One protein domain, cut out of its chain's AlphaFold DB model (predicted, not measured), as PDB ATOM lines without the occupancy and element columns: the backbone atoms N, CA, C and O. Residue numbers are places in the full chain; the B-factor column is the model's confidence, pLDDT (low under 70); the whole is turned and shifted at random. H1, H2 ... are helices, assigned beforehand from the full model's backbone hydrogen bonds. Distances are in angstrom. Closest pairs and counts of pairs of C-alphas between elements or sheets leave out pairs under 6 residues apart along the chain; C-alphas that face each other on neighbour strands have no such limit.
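What this domain is: This is residues 70 to 118 of the 129 residues of an uncharacterized protein of Xiphophorus maculatus (UniProt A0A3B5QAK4). Two longer helices, H3 and H1, run side by side and the same way at a shallow tilt, and a shorter helix, H2, comes back between them in the chain and packs steeply across residues 76 to 81 of H1. The centres of the three helices make a triangle. The printed part has 49 residues with three named helices, in the order H1, H2, H3, and no named strand; its class is all helix. It is compact, with a radius of gyration of the C-alphas of 10.3 A, and elongated in outline, spanning 32 by 19 by 14 A.

How they stand to each other: Begin with H3, residues 104 to 118, the longest helix. It touches H1, residues 74 to 87; look at Thr 76 and Thr 104, whose C-alphas are the closest of the two, 7.3 A apart. Their lines stand at a shallow tilt of 22 degrees, and they run the same way. From H1 go on to H2, residues 93 to 102, which H1 touches with residues 76 to 81 alone. The closest C-alphas there are those of Leu 77 and Cys 97, 6.5 A apart. H1 and H2 run opposite ways at a steep tilt of 50 degrees. H2 and H3 are close but not clearly touching: their closest C-alphas, of Ser 100 and Ile 107, are 6.6 A apart, and the tilt is steep, 60 degrees, opposite ways. In H1, H2 and H3 every O i to N i+4 pair is within hydrogen-bond range.

Where its parts are: Find C-alpha 104 at (-32.757, -51.512, -11.762); from there H3 runs 21.5 A to C-alpha 118 at (-46.160, -41.524, -25.322). H1 starts from C-alpha 74 at (-31.756, -42.676, -5.620) and covers 19.8 A to Tyr 87. H2, from Leu 93 to Phe 102, measures 14.6 A.

The domain as a whole: The two C-alphas farthest apart are those of Trp 70 and Arg 118, 32.6 A. The printed part has no cut, and both links, H1 to H2 and H2 to H3, are tight. Mean pLDDT of the printed part is 83.5; residues 70 to 72 are under 70.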
ATOM      1  N   TRP A  70     -27.547 -48.096   0.559       62.47
ATOM      2  CA  TRP A  70     -27.024 -49.296  -0.090       62.47
ATOM      3  C   TRP A  70     -28.095 -50.083  -0.866       62.47
ATOM      4  O   TRP A  70     -27.771 -50.816  -1.794       62.47
ATOM      5  N   CYS A  71     -29.378 -49.952  -0.505       63.53
ATOM      6  CA  CYS A  71     -30.438 -50.816  -1.045       63.53
ATOM      7  C   CYS A  71     -31.267 -50.206  -2.183       63.53
ATOM      8  O   CYS A  71     -31.980 -50.943  -2.868       63.53
ATOM      9  N   VAL A  72     -31.220 -48.888  -2.394       69.75
ATOM     10  CA  VAL A  72     -32.088 -48.230  -3.381       69.75
ATOM     11  C   VAL A  72     -31.304 -47.202  -4.187       69.75
ATOM     12  O   VAL A  72     -30.757 -46.272  -3.602       69.75
ATOM     13  N   PRO A  73     -31.273 -47.314  -5.526       77.44
ATOM     14  CA  PRO A  73     -30.627 -46.320  -6.369       77.44
ATOM     15  C   PRO A  73     -31.452 -45.013  -6.395       77.44
ATOM     16  O   PRO A  73     -32.515 -44.988  -7.030       77.44
ATOM     17  N   PRO A  74     -30.971 -43.907  -5.788       80.31
ATOM     18  CA  PRO A  74     -31.756 -42.676  -5.620       80.31
ATOM     19  C   PRO A  74     -32.142 -42.043  -6.962       80.31
ATOM     20  O   PRO A  74     -33.265 -41.577  -7.141       80.31
ATOM     21  N   ILE A  75     -31.252 -42.120  -7.958       84.31
ATOM     22  CA  ILE A  75     -31.487 -41.599  -9.313       84.31
ATOM     23  C   ILE A  75     -32.664 -42.315  -9.988       84.31
ATOM     24  O   ILE A  75     -33.499 -41.684 -10.634       84.31
ATOM     25  N   THR A  76     -32.748 -43.640  -9.834       85.25
ATOM     26  CA  THR A  76     -33.817 -44.429 -10.467       85.25
ATOM     27  C   THR A  76     -35.161 -44.106  -9.825       85.25
ATOM     28  O   THR A  76     -36.152 -43.945 -10.535       85.25
ATOM     29  N   LEU A  77     -35.193 -43.959  -8.497       85.25
ATOM     30  CA  LEU A  77     -36.396 -43.549  -7.780       85.25
ATOM     31  C   LEU A  77     -36.850 -42.147  -8.210       85.25
ATOM     32  O   LEU A  77     -38.009 -41.977  -8.583       85.25
ATOM     33  N   ALA A  78     -35.938 -41.170  -8.239       87.19
ATOM     34  CA  ALA A  78     -36.240 -39.795  -8.630       87.19
ATOM     35  C   ALA A  78     -36.820 -39.708 -10.050       87.19
ATOM     36  O   ALA A  78     -37.851 -39.070 -10.272       87.19
ATOM     37  N   MET A  79     -36.211 -40.411 -11.012       89.00
ATOM     38  CA  MET A  79     -36.712 -40.443 -12.387       89.00
ATOM     39  C   MET A  79     -38.097 -41.088 -12.472       89.00
ATOM     40  O   MET A  79     -38.961 -40.608 -13.206       89.00
ATOM     41  N   ARG A  80     -38.342 -42.156 -11.710       87.94
ATOM     42  CA  ARG A  80     -39.630 -42.853 -11.716       87.94
ATOM     43  C   ARG A  80     -40.750 -42.024 -11.076       87.94
ATOM     44  O   ARG A  80     -41.857 -42.004 -11.612       87.94
ATOM     45  N   VAL A  81     -40.463 -41.312  -9.985       87.88
ATOM     46  CA  VAL A  81     -41.402 -40.375  -9.335       87.88
ATOM     47  C   VAL A  81     -41.729 -39.210 -10.269       87.88
ATOM     48  O   VAL A  81     -42.902 -38.936 -10.518       87.88
ATOM     49  N   SER A  82     -40.707 -38.590 -10.869       88.94
ATOM     50  CA  SER A  82     -40.881 -37.524 -11.866       88.94
ATOM     51  C   SER A  82     -41.753 -37.982 -13.037       88.94
ATOM     52  O   SER A  82     -42.696 -37.294 -13.433       88.94
ATOM     53  N   MET A  83     -41.503 -39.193 -13.545       87.81
ATOM     54  CA  MET A  83     -42.291 -39.777 -14.621       87.81
ATOM     55  C   MET A  83     -43.754 -39.977 -14.209       87.81
ATOM     56  O   MET A  83     -44.634 -39.579 -14.965       87.81
ATOM     57  N   ARG A  84     -44.041 -40.509 -13.012       87.06
ATOM     58  CA  ARG A  84     -45.427 -40.650 -12.529       87.06
ATOM     59  C   ARG A  84     -46.155 -39.324 -12.423       87.06
ATOM     60  O   ARG A  84     -47.280 -39.232 -12.905       87.06
ATOM     61  N   HIS A  85     -45.504 -38.316 -11.846       85.19
ATOM     62  CA  HIS A  85     -46.097 -36.993 -11.686       85.19
ATOM     63  C   HIS A  85     -46.363 -36.335 -13.047       85.19
ATOM     64  O   HIS A  85     -47.426 -35.767 -13.274       85.19
ATOM     65  N   ARG A  86     -45.428 -36.459 -13.996       85.50
ATOM     66  CA  ARG A  86     -45.577 -35.909 -15.353       85.50
ATOM     67  C   ARG A  86     -46.664 -36.608 -16.170       85.50
ATOM     68  O   ARG A  86     -47.275 -35.990 -17.036       85.50
ATOM     69  N   TYR A  87     -46.855 -37.902 -15.949       85.50
ATOM     70  CA  TYR A  87     -47.690 -38.759 -16.786       85.50
ATOM     71  C   TYR A  87     -49.016 -39.181 -16.150       85.50
ATOM     72  O   TYR A  87     -49.785 -39.875 -16.823       85.50
ATOM     73  N   GLY A  88     -49.281 -38.778 -14.905       84.88
ATOM     74  CA  GLY A  88     -50.489 -39.133 -14.157       84.88
ATOM     75  C   GLY A  88     -50.621 -40.639 -13.923       84.88
ATOM     76  O   GLY A  88     -51.707 -41.186 -14.071       84.88
ATOM     77  N   ILE A  89     -49.509 -41.334 -13.657       85.81
ATOM     78  CA  ILE A  89     -49.504 -42.792 -13.458       85.81
ATOM     79  C   ILE A  89     -49.740 -43.093 -11.977       85.81
ATOM     80  O   ILE A  89     -48.976 -42.626 -11.131       85.81
ATOM     81  N   ASP A  90     -50.728 -43.935 -11.678       83.94
ATOM     82  CA  ASP A  90     -51.022 -44.362 -10.310       83.94
ATOM     83  C   ASP A  90     -49.848 -45.129  -9.674       83.94
ATOM     84  O   ASP A  90     -49.157 -45.950 -10.294       83.94
ATOM     85  N   GLY A  91     -49.605 -44.865  -8.395       79.44
ATOM     86  CA  GLY A  91     -48.585 -45.556  -7.618       79.44
ATOM     87  C   GLY A  91     -48.219 -44.823  -6.336       79.44
ATOM     88  O   GLY A  91     -48.688 -43.723  -6.070       79.44
ATOM     89  N   SER A  92     -47.365 -45.460  -5.540       81.31
ATOM     90  CA  SER A  92     -46.876 -44.924  -4.272       81.31
ATOM     91  C   SER A  92     -45.352 -45.026  -4.208       81.31
ATOM     92  O   SER A  92     -44.765 -45.978  -4.731       81.31
ATOM     93  N   LEU A  93     -44.706 -44.070  -3.534       79.00
ATOM     94  CA  LEU A  93     -43.249 -44.074  -3.365       79.00
ATOM     95  C   LEU A  93     -42.687 -45.332  -2.677       79.00
ATOM     96  O   LEU A  93     -41.639 -45.804  -3.121       79.00
ATOM     97  N   PRO A  94     -43.334 -45.931  -1.653       76.94
ATOM     98  CA  PRO A  94     -42.843 -47.176  -1.061       76.94
ATOM     99  C   PRO A  94     -42.754 -48.318  -2.078       76.94
ATOM    100  O   PRO A  94     -41.755 -49.035  -2.126       76.94
ATOM    101  N   ASN A  95     -43.770 -48.450  -2.939       78.69
ATOM    102  CA  ASN A  95     -43.769 -49.458  -3.999       78.69
ATOM    103  C   ASN A  95     -42.654 -49.198  -5.013       78.69
ATOM    104  O   ASN A  95     -42.087 -50.136  -5.571       78.69
ATOM    105  N   ASP A  96     -42.306 -47.933  -5.232       81.75
ATOM    106  CA  ASP A  96     -41.212 -47.573  -6.122       81.75
ATOM    107  C   ASP A  96     -39.856 -47.916  -5.567       81.75
ATOM    108  O   ASP A  96     -39.042 -48.459  -6.306       81.75
ATOM    109  N   CYS A  97     -39.656 -47.676  -4.275       77.31
ATOM    110  CA  CYS A  97     -38.434 -48.047  -3.584       77.31
ATOM    111  C   CYS A  97     -38.186 -49.551  -3.712       77.31
ATOM    112  O   CYS A  97     -37.145 -49.956  -4.219       77.31
ATOM    113  N   VAL A  98     -39.178 -50.371  -3.349       76.19
ATOM    114  CA  VAL A  98     -39.063 -51.839  -3.375       76.19
ATOM    115  C   VAL A  98     -38.787 -52.359  -4.788       76.19
ATOM    116  O   VAL A  98     -37.909 -53.194  -4.999       76.19
ATOM    117  N   LEU A  99     -39.516 -51.853  -5.781       78.12
ATOM    118  CA  LEU A  99     -39.358 -52.284  -7.170       78.12
ATOM    119  C   LEU A  99     -38.026 -51.818  -7.781       78.12
ATOM    120  O   LEU A  99     -37.421 -52.556  -8.559       78.12
ATOM    121  N   SER A 100     -37.553 -50.623  -7.417       79.06
ATOM    122  CA  SER A 100     -36.250 -50.107  -7.841       79.06
ATOM    123  C   SER A 100     -35.080 -50.882  -7.231       79.06
ATOM    124  O   SER A 100     -34.030 -50.947  -7.865       79.06
ATOM    125  N   SER A 101     -35.258 -51.513  -6.066       73.31
ATOM    126  CA  SER A 101     -34.264 -52.415  -5.467       73.31
ATOM    127  C   SER A 101     -34.169 -53.779  -6.148       73.31
ATOM    128  O   SER A 101     -33.116 -54.407  -6.105       73.31
ATOM    129  N   PHE A 102     -35.259 -54.272  -6.746       77.12
ATOM    130  CA  PHE A 102     -35.323 -55.650  -7.244       77.12
ATOM    131  C   PHE A 102     -34.561 -55.850  -8.562       77.12
ATOM    132  O   PHE A 102     -33.782 -56.789  -8.705       77.12
ATOM    133  N   CYS A 103     -34.784 -54.972  -9.545       81.56
ATOM    134  CA  CYS A 103     -34.069 -54.997 -10.822       81.56
ATOM    135  C   CYS A 103     -34.036 -53.597 -11.442       81.56
ATOM    136  O   CYS A 103     -34.952 -53.199 -12.167       81.56
ATOM    137  N   THR A 104     -32.944 -52.864 -11.219       83.12
ATOM    138  CA  THR A 104     -32.757 -51.512 -11.762       83.12
ATOM    139  C   THR A 104     -32.883 -51.493 -13.286       83.12
ATOM    140  O   THR A 104     -33.635 -50.692 -13.833       83.12
ATOM    141  N   VAL A 105     -32.224 -52.422 -13.984       86.25
ATOM    142  CA  VAL A 105     -32.239 -52.488 -15.458       86.25
ATOM    143  C   VAL A 105     -33.663 -52.652 -15.996       86.25
ATOM    144  O   VAL A 105     -34.069 -51.936 -16.907       86.25
ATOM    145  N   CYS A 106     -34.457 -53.534 -15.387       88.75
ATOM    146  CA  CYS A 106     -35.836 -53.794 -15.788       88.75
ATOM    147  C   CYS A 106     -36.721 -52.543 -15.651       88.75
ATOM    148  O   CYS A 106     -37.552 -52.280 -16.522       88.75
ATOM    149  N   ILE A 107     -36.521 -51.764 -14.581       88.19
ATOM    150  CA  ILE A 107     -37.226 -50.496 -14.349       88.19
ATOM    151  C   ILE A 107     -36.853 -49.464 -15.410       88.19
ATOM    152  O   ILE A 107     -37.740 -48.835 -15.984       88.19
ATOM    153  N   TRP A 108     -35.571 -49.337 -15.751       89.00
ATOM    154  CA  TRP A 108     -35.149 -48.449 -16.835       89.00
ATOM    155  C   TRP A 108     -35.725 -48.878 -18.187       89.00
ATOM    156  O   TRP A 108     -36.204 -48.034 -18.943       89.00
ATOM    157  N   CYS A 109     -35.791 -50.182 -18.472       91.88
ATOM    158  CA  CYS A 109     -36.474 -50.683 -19.663       91.88
ATOM    159  C   CYS A 109     -37.981 -50.374 -19.650       91.88
ATOM    160  O   CYS A 109     -38.549 -50.062 -20.694       91.88
ATOM    161  N   GLN A 110     -38.650 -50.467 -18.495       91.69
ATOM    162  CA  GLN A 110     -40.059 -50.083 -18.355       91.69
ATOM    163  C   GLN A 110     -40.255 -48.596 -18.657       91.69
ATOM    164  O   GLN A 110     -41.139 -48.245 -19.433       91.69
ATOM    165  N   MET A 111     -39.418 -47.742 -18.072       91.25
ATOM    166  CA  MET A 111     -39.460 -46.295 -18.270       91.25
ATOM    167  C   MET A 111     -39.192 -45.900 -19.725       91.25
ATOM    168  O   MET A 111     -39.899 -45.051 -20.258       91.25
ATOM    169  N   ALA A 112     -38.224 -46.544 -20.383       91.38
ATOM    170  CA  ALA A 112     -37.938 -46.320 -21.799       91.38
ATOM    171  C   ALA A 112     -39.156 -46.641 -22.679       91.38
ATOM    172  O   ALA A 112     -39.594 -45.795 -23.454       91.38
ATOM    173  N   ARG A 113     -39.786 -47.810 -22.483       93.00
ATOM    174  CA  ARG A 113     -41.003 -48.183 -23.228       93.00
ATOM    175  C   ARG A 113     -42.165 -47.219 -22.989       93.00
ATOM    176  O   ARG A 113     -42.951 -46.981 -23.902       93.00
ATOM    177  N   GLU A 114     -42.298 -46.692 -21.775       91.88
ATOM    178  CA  GLU A 114     -43.350 -45.727 -21.444       91.88
ATOM    179  C   GLU A 114     -43.132 -44.387 -22.161       91.88
ATOM    180  O   GLU A 114     -44.083 -43.820 -22.700       91.88
ATOM    181  N   ILE A 115     -41.882 -43.913 -22.226       90.75
ATOM    182  CA  ILE A 115     -41.501 -42.728 -23.005       90.75
ATOM    183  C   ILE A 115     -41.824 -42.950 -24.484       90.75
ATOM    184  O   ILE A 115     -42.511 -42.125 -25.085       90.75
ATOM    185  N   ASP A 116     -41.393 -44.076 -25.055       90.19
ATOM    186  CA  ASP A 116     -41.601 -44.384 -26.472       90.19
ATOM    187  C   ASP A 116     -43.089 -44.451 -26.825       90.19
ATOM    188  O   ASP A 116     -43.525 -43.873 -27.818       90.19
ATOM    189  N   LYS A 117     -43.903 -45.088 -25.977       89.25
ATOM    190  CA  LYS A 117     -45.352 -45.199 -26.187       89.25
ATOM    191  C   LYS A 117     -46.057 -43.840 -26.200       89.25
ATOM    192  O   LYS A 117     -47.051 -43.685 -26.905       89.25
ATOM    193  N   ARG A 118     -45.573 -42.873 -25.417       82.50
ATOM    194  CA  ARG A 118     -46.160 -41.524 -25.322       82.50
ATOM    195  C   ARG A 118     -45.584 -40.543 -26.343       82.50
ATOM    196  O   ARG A 118     -46.265 -39.585 -26.690       82.50
TER     197      ARG A 118